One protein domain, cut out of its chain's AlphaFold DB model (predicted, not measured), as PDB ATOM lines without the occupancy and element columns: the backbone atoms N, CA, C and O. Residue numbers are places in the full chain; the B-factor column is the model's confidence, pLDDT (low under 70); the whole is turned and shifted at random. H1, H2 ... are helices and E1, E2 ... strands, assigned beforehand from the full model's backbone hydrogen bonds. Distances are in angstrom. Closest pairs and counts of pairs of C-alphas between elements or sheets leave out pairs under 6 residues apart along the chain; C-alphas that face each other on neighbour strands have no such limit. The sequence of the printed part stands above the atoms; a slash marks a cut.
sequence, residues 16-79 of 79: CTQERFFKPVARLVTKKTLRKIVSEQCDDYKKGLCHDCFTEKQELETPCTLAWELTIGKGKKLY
ATOM      1  N   CYS A  16      98.530  30.778  88.391       84.06
ATOM      2  CA  CYS A  16      97.337  31.390  88.961       84.06
ATOM      3  C   CYS A  16      96.592  32.205  87.902       84.06
ATOM      4  O   CYS A  16      97.205  32.848  87.047       84.06
ATOM      5  N   THR A  17      95.265  32.222  87.994       76.25
ATOM      6  CA  THR A  17      94.433  33.210  87.301       76.25
ATOM      7  C   THR A  17      93.353  33.741  88.236       76.25
ATOM      8  O   THR A  17      92.951  33.084  89.201       76.25
ATOM      9  N   GLN A  18      92.872  34.941  87.931       64.44
ATOM     10  CA  GLN A  18      91.664  35.496  88.522       64.44
ATOM     11  C   GLN A  18      90.522  35.240  87.534       64.44
ATOM     12  O   GLN A  18      90.376  35.954  86.544       64.44
ATOM     13  N   GLU A  19      89.722  34.196  87.751       56.78
ATOM     14  CA  GLU A  19      88.465  34.073  87.009       56.78
ATOM     15  C   GLU A  19      87.493  35.152  87.514       56.78
ATOM     16  O   GLU A  19      87.347  35.342  88.719       56.78
ATOM     17  N   ARG A  20      86.817  35.855  86.592       44.34
ATOM     18  CA  ARG A  20      85.947  37.032  86.841       44.34
ATOM     19  C   ARG A  20      84.894  36.882  87.957       44.34
ATOM     20  O   ARG A  20      84.320  37.891  88.348       44.34
ATOM     21  N   PHE A  21      84.613  35.671  88.444       48.09
ATOM     22  CA  PHE A  21      83.513  35.401  89.376       48.09
ATOM     23  C   PHE A  21      83.845  34.470  90.553       48.09
ATOM     24  O   PHE A  21      83.010  34.329  91.441       48.09
ATOM     25  N   PHE A  22      85.024  33.842  90.618       50.38
ATOM     26  CA  PHE A  22      85.340  32.876  91.677       50.38
ATOM     27  C   PHE A  22      86.813  32.940  92.088       50.38
ATOM     28  O   PHE A  22      87.667  33.369  91.322       50.38
ATOM     29  N   LYS A  23      87.047  32.535  93.344       56.22
ATOM     30  CA  LYS A  23      88.318  32.400  94.080       56.22
ATOM     31  C   LYS A  23      89.546  32.168  93.181       56.22
ATOM     32  O   LYS A  23      89.408  31.450  92.194       56.22
ATOM     33  N   PRO A  24      90.740  32.683  93.547       67.31
ATOM     34  CA  PRO A  24      91.964  32.447  92.783       67.31
ATOM     35  C   PRO A  24      92.110  30.953  92.494       67.31
ATOM     36  O   PRO A  24      92.244  30.144  93.411       67.31
ATOM     37  N   VAL A  25      92.013  30.586  91.216       77.56
ATOM     38  CA  VAL A  25      92.207  29.207  90.785       77.56
ATOM     39  C   VAL A  25      93.651  29.060  90.357       77.56
ATOM     40  O   VAL A  25      94.199  29.873  89.609       77.56
ATOM     41  N   ALA A  26      94.264  28.000  90.857       85.00
ATOM     42  CA  ALA A  26      95.661  27.720  90.628       85.00
ATOM     43  C   ALA A  26      95.818  26.323  90.034       85.00
ATOM     44  O   ALA A  26      95.014  25.413  90.259       85.00
ATOM     45  N   ARG A  27      96.853  26.144  89.219       88.56
ATOM     46  CA  ARG A  27      97.185  24.851  88.626       88.56
ATOM     47  C   ARG A  27      98.660  24.603  88.798       88.56
ATOM     48  O   ARG A  27      99.490  25.411  88.399       88.56
ATOM     49  N   LEU A  28      98.963  23.445  89.362       90.06
ATOM     50  CA  LEU A  28     100.321  22.980  89.515       90.06
ATOM     51  C   LEU A  28     100.732  22.218  88.258       90.06
ATOM     52  O   LEU A  28     100.192  21.148  87.945       90.06
ATOM     53  N   VAL A  29     101.706  22.767  87.544       92.19
ATOM     54  CA  VAL A  29     102.324  22.165  86.359       92.19
ATOM     55  C   VAL A  29     103.822  22.020  86.583       92.19
ATOM     56  O   VAL A  29     104.388  22.629  87.483       92.19
ATOM     57  N   THR A  30     104.498  21.194  85.786       92.62
ATOM     58  CA  THR A  30     105.970  21.202  85.822       92.62
ATOM     59  C   THR A  30     106.494  22.419  85.066       92.62
ATOM     60  O   THR A  30     105.948  22.756  84.012       92.62
ATOM     61  N   LYS A  31     107.596  23.025  85.530       92.69
ATOM     62  CA  LYS A  31     108.291  24.106  84.804       92.69
ATOM     63  C   LYS A  31     108.629  23.690  83.371       92.69
ATOM     64  O   LYS A  31     108.446  24.464  82.441       92.69
ATOM     65  N   LYS A  32     109.039  22.430  83.165       92.88
ATOM     66  CA  LYS A  32     109.298  21.863  81.830       92.88
ATOM     67  C   LYS A  32     108.060  21.918  80.931       92.88
ATOM     68  O   LYS A  32     108.168  22.309  79.774       92.88
ATOM     69  N   THR A  33     106.896  21.521  81.449       93.06
ATOM     70  CA  THR A  33     105.629  21.580  80.706       93.06
ATOM     71  C   THR A  33     105.257  23.018  80.372       93.06
ATOM     72  O   THR A  33     104.938  23.286  79.218       93.06
ATOM     73  N   LEU A  34     105.337  23.932  81.347       92.94
ATOM     74  CA  LEU A  34     105.025  25.344  81.133       92.94
ATOM     75  C   LEU A  34     105.929  25.956  80.057       92.94
ATOM     76  O   LEU A  34     105.429  26.475  79.066       92.94
ATOM     77  N   ARG A  35     107.252  25.815  80.208       93.75
ATOM     78  CA  ARG A  35     108.247  26.350  79.265       93.75
ATOM     79  C   ARG A  35     108.038  25.816  77.853       93.75
ATOM     80  O   ARG A  35     108.045  26.601  76.913       93.75
ATOM     81  N   LYS A  36     107.786  24.507  77.707       94.69
ATOM     82  CA  LYS A  36     107.489  23.892  76.406       94.69
ATOM     83  C   LYS A  36     106.270  24.550  75.754       94.69
ATOM     84  O   LYS A  36     106.370  25.058  74.644       94.69
ATOM     85  N   ILE A  37     105.145  24.582  76.463       93.62
ATOM     86  CA  ILE A  37     103.888  25.121  75.936       93.62
ATOM     87  C   ILE A  37     104.033  26.601  75.574       93.62
ATOM     88  O   ILE A  37     103.634  26.998  74.487       93.62
ATOM     89  N   VAL A  38     104.647  27.407  76.443       93.00
ATOM     90  CA  VAL A  38     104.859  28.838  76.186       93.00
ATOM     91  C   VAL A  38     105.771  29.042  74.978       93.00
ATOM     92  O   VAL A  38     105.427  29.827  74.101       93.00
ATOM     93  N   SER A  39     106.868  28.285  74.864       93.56
ATOM     94  CA  SER A  39     107.746  28.371  73.690       93.56
ATOM     95  C   SER A  39     107.051  27.993  72.379       93.56
ATOM     96  O   SER A  39     107.356  28.556  71.330       93.56
ATOM     97  N   GLU A  40     106.091  27.069  72.432       93.62
ATOM     98  CA  GLU A  40     105.384  26.559  71.256       93.62
ATOM     99  C   GLU A  40     104.135  27.378  70.899       93.62
ATOM    100  O   GLU A  40     103.758  27.421  69.728       93.62
ATOM    101  N   GLN A  41     103.478  28.025  71.868       93.25
ATOM    102  CA  GLN A  41     102.111  28.549  71.707       93.25
ATOM    103  C   GLN A  41     101.914  30.001  72.166       93.25
ATOM    104  O   GLN A  41     100.912  30.596  71.793       93.25
ATOM    105  N   CYS A  42     102.834  30.599  72.930       93.25
ATOM    106  CA  CYS A  42     102.701  31.995  73.356       93.25
ATOM    107  C   CYS A  42     103.323  32.945  72.324       93.25
ATOM    108  O   CYS A  42     104.542  32.961  72.138       93.25
ATOM    109  N   ASP A  43     102.493  33.755  71.670       93.00
ATOM    110  CA  ASP A  43     102.952  34.693  70.642       93.00
ATOM    111  C   ASP A  43     103.840  35.804  71.207       93.00
ATOM    112  O   ASP A  43     104.825  36.173  70.569       93.00
ATOM    113  N   ASP A  44     103.554  36.295  72.415       91.56
ATOM    114  CA  ASP A  44     104.371  37.330  73.059       91.56
ATOM    115  C   ASP A  44     105.781  36.815  73.358       91.56
ATOM    116  O   ASP A  44     106.763  37.515  73.117       91.56
ATOM    117  N   TYR A  45     105.902  35.555  73.793       92.69
ATOM    118  CA  TYR A  45     107.206  34.915  73.962       92.69
ATOM    119  C   TYR A  45     107.926  34.744  72.618       92.69
ATOM    120  O   TYR A  45     109.100  35.088  72.501       92.69
ATOM    121  N   LYS A  46     107.233  34.261  71.576       91.38
ATOM    122  CA  LYS A  46     107.823  34.082  70.234       91.38
ATOM    123  C   LYS A  46     108.308  35.392  69.613       91.38
ATOM    124  O   LYS A  46     109.262  35.378  68.842       91.38
ATOM    125  N   LYS A  47     107.660  36.510  69.948       94.69
ATOM    126  CA  LYS A  47     108.051  37.863  69.526       94.69
ATOM    127  C   LYS A  47     109.133  38.487  70.419       94.69
ATOM    128  O   LYS A  47     109.571  39.593  70.122       94.69
ATOM    129  N   GLY A  48     109.560  37.809  71.490       91.62
ATOM    130  CA  GLY A  48     110.551  38.316  72.447       91.62
ATOM    131  C   GLY A  48     110.027  39.424  73.367       91.62
ATOM    132  O   GLY A  48     110.816  40.206  73.888       91.62
ATOM    133  N   LEU A  49     108.707  39.528  73.540       91.38
ATOM    134  CA  LEU A  49     108.048  40.591  74.309       91.38
ATOM    135  C   LEU A  49     107.776  40.204  75.768       91.38
ATOM    136  O   LEU A  49     107.541  41.079  76.596       91.38
ATOM    137  N   CYS A  50     107.781  38.907  76.094       90.06
ATOM    138  CA  CYS A  50     107.476  38.405  77.433       90.06
ATOM    139  C   CYS A  50     108.295  37.151  77.764       90.06
ATOM    140  O   CYS A  50     108.388  36.232  76.950       90.06
ATOM    141  N   HIS A  51     108.840  37.087  78.984       90.69
ATOM    142  CA  HIS A  51     109.630  35.952  79.480       90.69
ATOM    143  C   HIS A  51     109.202  35.461  80.874       90.69
ATOM    144  O   HIS A  51     109.840  34.568  81.430       90.69
ATOM    145  N   ASP A  52     108.092  35.964  81.415       89.62
ATOM    146  CA  ASP A  52     107.670  35.752  82.811       89.62
ATOM    147  C   ASP A  52     107.464  34.269  83.168       89.62
ATOM    148  O   ASP A  52     107.708  33.832  84.293       89.62
ATOM    149  N   CYS A  53     107.081  33.447  82.185       89.81
ATOM    150  CA  CYS A  53     106.908  32.001  82.360       89.81
ATOM    151  C   CYS A  53     108.226  31.207  82.462       89.81
ATOM    152  O   CYS A  53     108.205  30.008  82.754       89.81
ATOM    153  N   PHE A  54     109.374  31.846  82.227       90.38
ATOM    154  CA  PHE A  54     110.715  31.261  82.322       90.38
ATOM    155  C   PHE A  54     111.419  31.667  83.624       90.38
ATOM    156  O   PHE A  54     112.619  31.911  83.653       90.38
ATOM    157  N   THR A  55     110.669  31.697  84.723       88.81
ATOM    158  CA  THR A  55     111.188  31.993  86.062       88.81
ATOM    159  C   THR A  55     111.684  30.738  86.795       88.81
ATOM    160  O   THR A  55     111.314  29.599  86.468       88.81
ATOM    161  N   GLU A  56     112.529  30.951  87.807       87.12
ATOM    162  CA  GLU A  56     112.892  29.938  88.801       87.12
ATOM    163  C   GLU A  56     111.986  29.948  90.038       87.12
ATOM    164  O   GLU A  56     112.038  29.016  90.845       87.12
ATOM    165  N   LYS A  57     111.095  30.937  90.152       87.00
ATOM    166  CA  LYS A  57     110.068  30.978  91.194       87.00
ATOM    167  C   LYS A  57     109.078  29.816  91.037       87.00
ATOM    168  O   LYS A  57     108.907  29.246  89.958       87.00
ATOM    169  N   GLN A  58     108.438  29.448  92.145       86.50
ATOM    170  CA  GLN A  58     107.401  28.406  92.190       86.50
ATOM    171  C   GLN A  58     106.001  28.951  91.890       86.50
ATOM    172  O   GLN A  58     105.045  28.184  91.813       86.50
ATOM    173  N   GLU A  59     105.888  30.254  91.655       85.69
ATOM    174  CA  GLU A  59     104.687  30.941  91.200       85.69
ATOM    175  C   GLU A  59     105.100  32.034  90.207       85.69
ATOM    176  O   GLU A  59     106.214  32.563  90.287       85.69
ATOM    177  N   LEU A  60     104.225  32.337  89.247       82.06
ATOM    178  CA  LEU A  60     104.420  33.478  88.354       82.06
ATOM    179  C   LEU A  60     104.299  34.785  89.145       82.06
ATOM    180  O   LEU A  60     103.404  34.932  89.969       82.06
ATOM    181  N   GLU A  61     105.186  35.742  88.873       76.31
ATOM    182  CA  GLU A  61     105.172  37.051  89.548       76.31
ATOM    183  C   GLU A  61     103.896  37.839  89.253       76.31
ATOM    184  O   GLU A  61     103.394  38.580  90.097       76.31
ATOM    185  N   THR A  62     103.366  37.645  88.050       79.06
ATOM    186  CA  THR A  62     102.136  38.236  87.549       79.06
ATOM    187  C   THR A  62     101.189  37.109  87.128       79.06
ATOM    188  O   THR A  62     101.589  36.193  86.397       79.06
ATOM    189  N   PRO A  63      99.916  37.124  87.570       81.19
ATOM    190  CA  PRO A  63      98.918  36.205  87.044       81.19
ATOM    191  C   PRO A  63      98.821  36.359  85.526       81.19
ATOM    192  O   PRO A  63      98.599  37.456  85.017       81.19
ATOM    193  N   CYS A  64      98.982  35.257  84.798       85.88
ATOM    194  CA  CYS A  64      98.986  35.266  83.340       85.88
ATOM    195  C   CYS A  64      97.837  34.404  82.816       85.88
ATOM    196  O   CYS A  64      97.899  33.172  82.850       85.88
ATOM    197  N   THR A  65      96.789  35.055  82.301       86.06
ATOM    198  CA  THR A  65      95.611  34.371  81.744       86.06
ATOM    199  C   THR A  65      95.982  33.472  80.566       86.06
ATOM    200  O   THR A  65      95.518  32.339  80.504       86.06
ATOM    201  N   LEU A  66      96.893  33.911  79.691       87.88
ATOM    202  CA  LEU A  66      97.367  33.091  78.571       87.88
ATOM    203  C   LEU A  66      98.086  31.828  79.061       87.88
ATOM    204  O   LEU A  66      97.786  30.728  78.605       87.88
ATOM    205  N   ALA A  67      98.992  31.945  80.035       87.94
ATOM    206  CA  ALA A  67      99.657  30.778  80.618       87.94
ATOM    207  C   ALA A  67      98.651  29.826  81.294       87.94
ATOM    208  O   ALA A  67      98.793  28.601  81.222       87.94
ATOM    209  N   TRP A  68      97.612  30.372  81.929       88.38
ATOM    210  CA  TRP A  68      96.524  29.586  82.503       88.38
ATOM    211  C   TRP A  68      95.738  28.802  81.447       88.38
ATOM    212  O   TRP A  68      95.531  27.594  81.612       88.38
ATOM    213  N   GLU A  69      95.325  29.464  80.367       88.69
ATOM    214  CA  GLU A  69      94.567  28.869  79.263       88.69
ATOM    215  C   GLU A  69      95.377  27.786  78.551       88.69
ATOM    216  O   GLU A  69      94.918  26.654  78.389       88.69
ATOM    217  N   LEU A  70      96.636  28.085  78.231       89.50
ATOM    218  CA  LEU A  70      97.546  27.162  77.560       89.50
ATOM    219  C   LEU A  70      97.874  25.915  78.401       89.50
ATOM    220  O   LEU A  70      98.264  24.874  77.868       89.50
ATOM    221  N   THR A  71      97.706  25.986  79.723       88.94
ATOM    222  CA  THR A  71      97.903  24.844  80.626       88.94
ATOM    223  C   THR A  71      96.608  24.094  80.957       88.94
ATOM    224  O   THR A  71      96.641  23.169  81.776       88.94
ATOM    225  N   ILE A  72      95.463  24.432  80.345       88.31
ATOM    226  CA  ILE A  72      94.203  23.694  80.546       88.31
ATOM    227  C   ILE A  72      94.394  22.222  80.152       88.31
ATOM    228  O   ILE A  72      95.001  21.882  79.138       88.31
ATOM    229  N   GLY A  73      93.924  21.316  81.014       85.00
ATOM    230  CA  GLY A  73      94.118  19.872  80.843       85.00
ATOM    231  C   GLY A  73      95.550  19.380  81.103       85.00
ATOM    232  O   GLY A  73      95.828  18.196  80.912       85.00
ATOM    233  N   LYS A  74      96.472  20.247  81.548       83.94
ATOM    234  CA  LYS A  74      97.853  19.886  81.910       83.94
ATOM    235  C   LYS A  74      98.082  20.107  83.403       83.94
ATOM    236  O   LYS A  74      97.913  21.209  83.892       83.94
ATOM    237  N   GLY A  75      98.534  19.090  84.135       82.56
ATOM    238  CA  GLY A  75      98.833  19.210  85.571       82.56
ATOM    239  C   GLY A  75      97.622  18.998  86.484       82.56
ATOM    240  O   GLY A  75      96.676  18.310  86.107       82.56
ATOM    241  N   LYS A  76      97.677  19.529  87.713       84.75
ATOM    242  CA  LYS A  76      96.636  19.340  88.744       84.75
ATOM    243  C   LYS A  76      96.074  20.678  89.221       84.75
ATOM    244  O   LYS A  76      96.847  21.566  89.565       84.75
ATOM    245  N   LYS A  77      94.745  20.808  89.262       82.44
ATOM    246  CA  LYS A  77      94.068  21.979  89.839       82.44
ATOM    247  C   LYS A  77      94.296  22.001  91.358       82.44
ATOM    248  O   LYS A  77      94.184  20.960  92.003       82.44
ATOM    249  N   LEU A  78      94.651  23.166  91.883       76.00
ATOM    250  CA  LEU A  78      94.677  23.485  93.306       76.00
ATOM    251  C   LEU A  78      93.349  24.203  93.607       76.00
ATOM    252  O   LEU A  78      92.940  25.067  92.827       76.00
ATOM    253  N   TYR A  79      92.636  23.758  94.644       65.62
ATOM    254  CA  TYR A  79      91.317  24.273  95.036       65.62
ATOM    255  C   TYR A  79      91.442  25.327  96.128       65.62
ATOM    256  O   TYR A  79      92.341  25.147  96.981       65.62
TER     257      TYR A  79
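This is residues 16 to 79 of the 79 residues of an uncharacterized protein of Bacillus paralicheniformis (UniProt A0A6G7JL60). A small antiparallel sheet built along one long strand, E2, makes one end of this domain, and helices H1 and H2 make the other end, with the short helix H3 between them, packed over strand E1. A long loop, residues 47 to 64, leads from H2 back to H3. The printed part has 64 residues with three named strands and three named helices, in the order E1 E2 H1 H2 H3 E3 along the chain; the sheet order is E1, E2, E3, and the class is mixed, helices and strands. The whole is compact, with a radius of gyration of the C-alphas of 11.4 A and spans of 32 by 22 by 21 A.

Start in the sheet and find C-alpha 22 at (85.340, 32.876, 91.677); from there E2, residues 22 to 30, runs 24.4 A to C-alpha 30 at (105.970, 21.202, 85.822). Before it comes E1, residues 16 to 19, 9.5 A long, and near the end of the printed part is E3, residues 76 to 78, 6.5 A long. Directly after E2, H1 covers residues 31 to 41 over 15.1 A and ends at C-alpha 41, (102.111, 28.549, 71.707). H2 is residues 43 to 46, 4.9 A long, and H3 is residues 65 to 70, 8.6 A long.

Look first at the hairpin E1 and E2, antiparallel at 150 degrees, where N 17 and O 25 are 3.0 A apart, within hydrogen-bond range. On the other side of E2 is E3, antiparallel at 143 degrees, with N 28 and O 76 at 2.8 A. The pairing is staggered: E2 pairs with E1 over residues 22 to 26 and with E3 over residues 26 to 28. H3 is on the sheet at a height of 8.3 A, over E1; the closest C-alphas of the two, those of Thr 17 and Thr 65, are 5.8 A apart. It runs across the strands, only just, at 60.1 degrees to E1 on the local plane. H1 is not on the sheet but touches H3, about perpendicular at 89 degrees, with the C-alphas of Ile 37 and Leu 70 closest at 6.9 A. H1 and H2 touch only at the corner, the C-alphas of Ser 39 and Tyr 45 being closest at 6.6 A. H2 and H3 are apart. In H1 and H3 every O i to N i+4 pair is within hydrogen-bond range; H2 is too short for such a pair.

Look to the C-alphas of Lys 47 and Tyr 79 for the two farthest apart, 33.4 A. The printed part has no cut and ends at the chain's last residue, 79. The link from H2 to H3 is long, with 18 residues, and the other links are tight. The mean pLDDT of the printed part is 84.3, and it is under 70 at residues 18 to 24 and at residue 79 of this model.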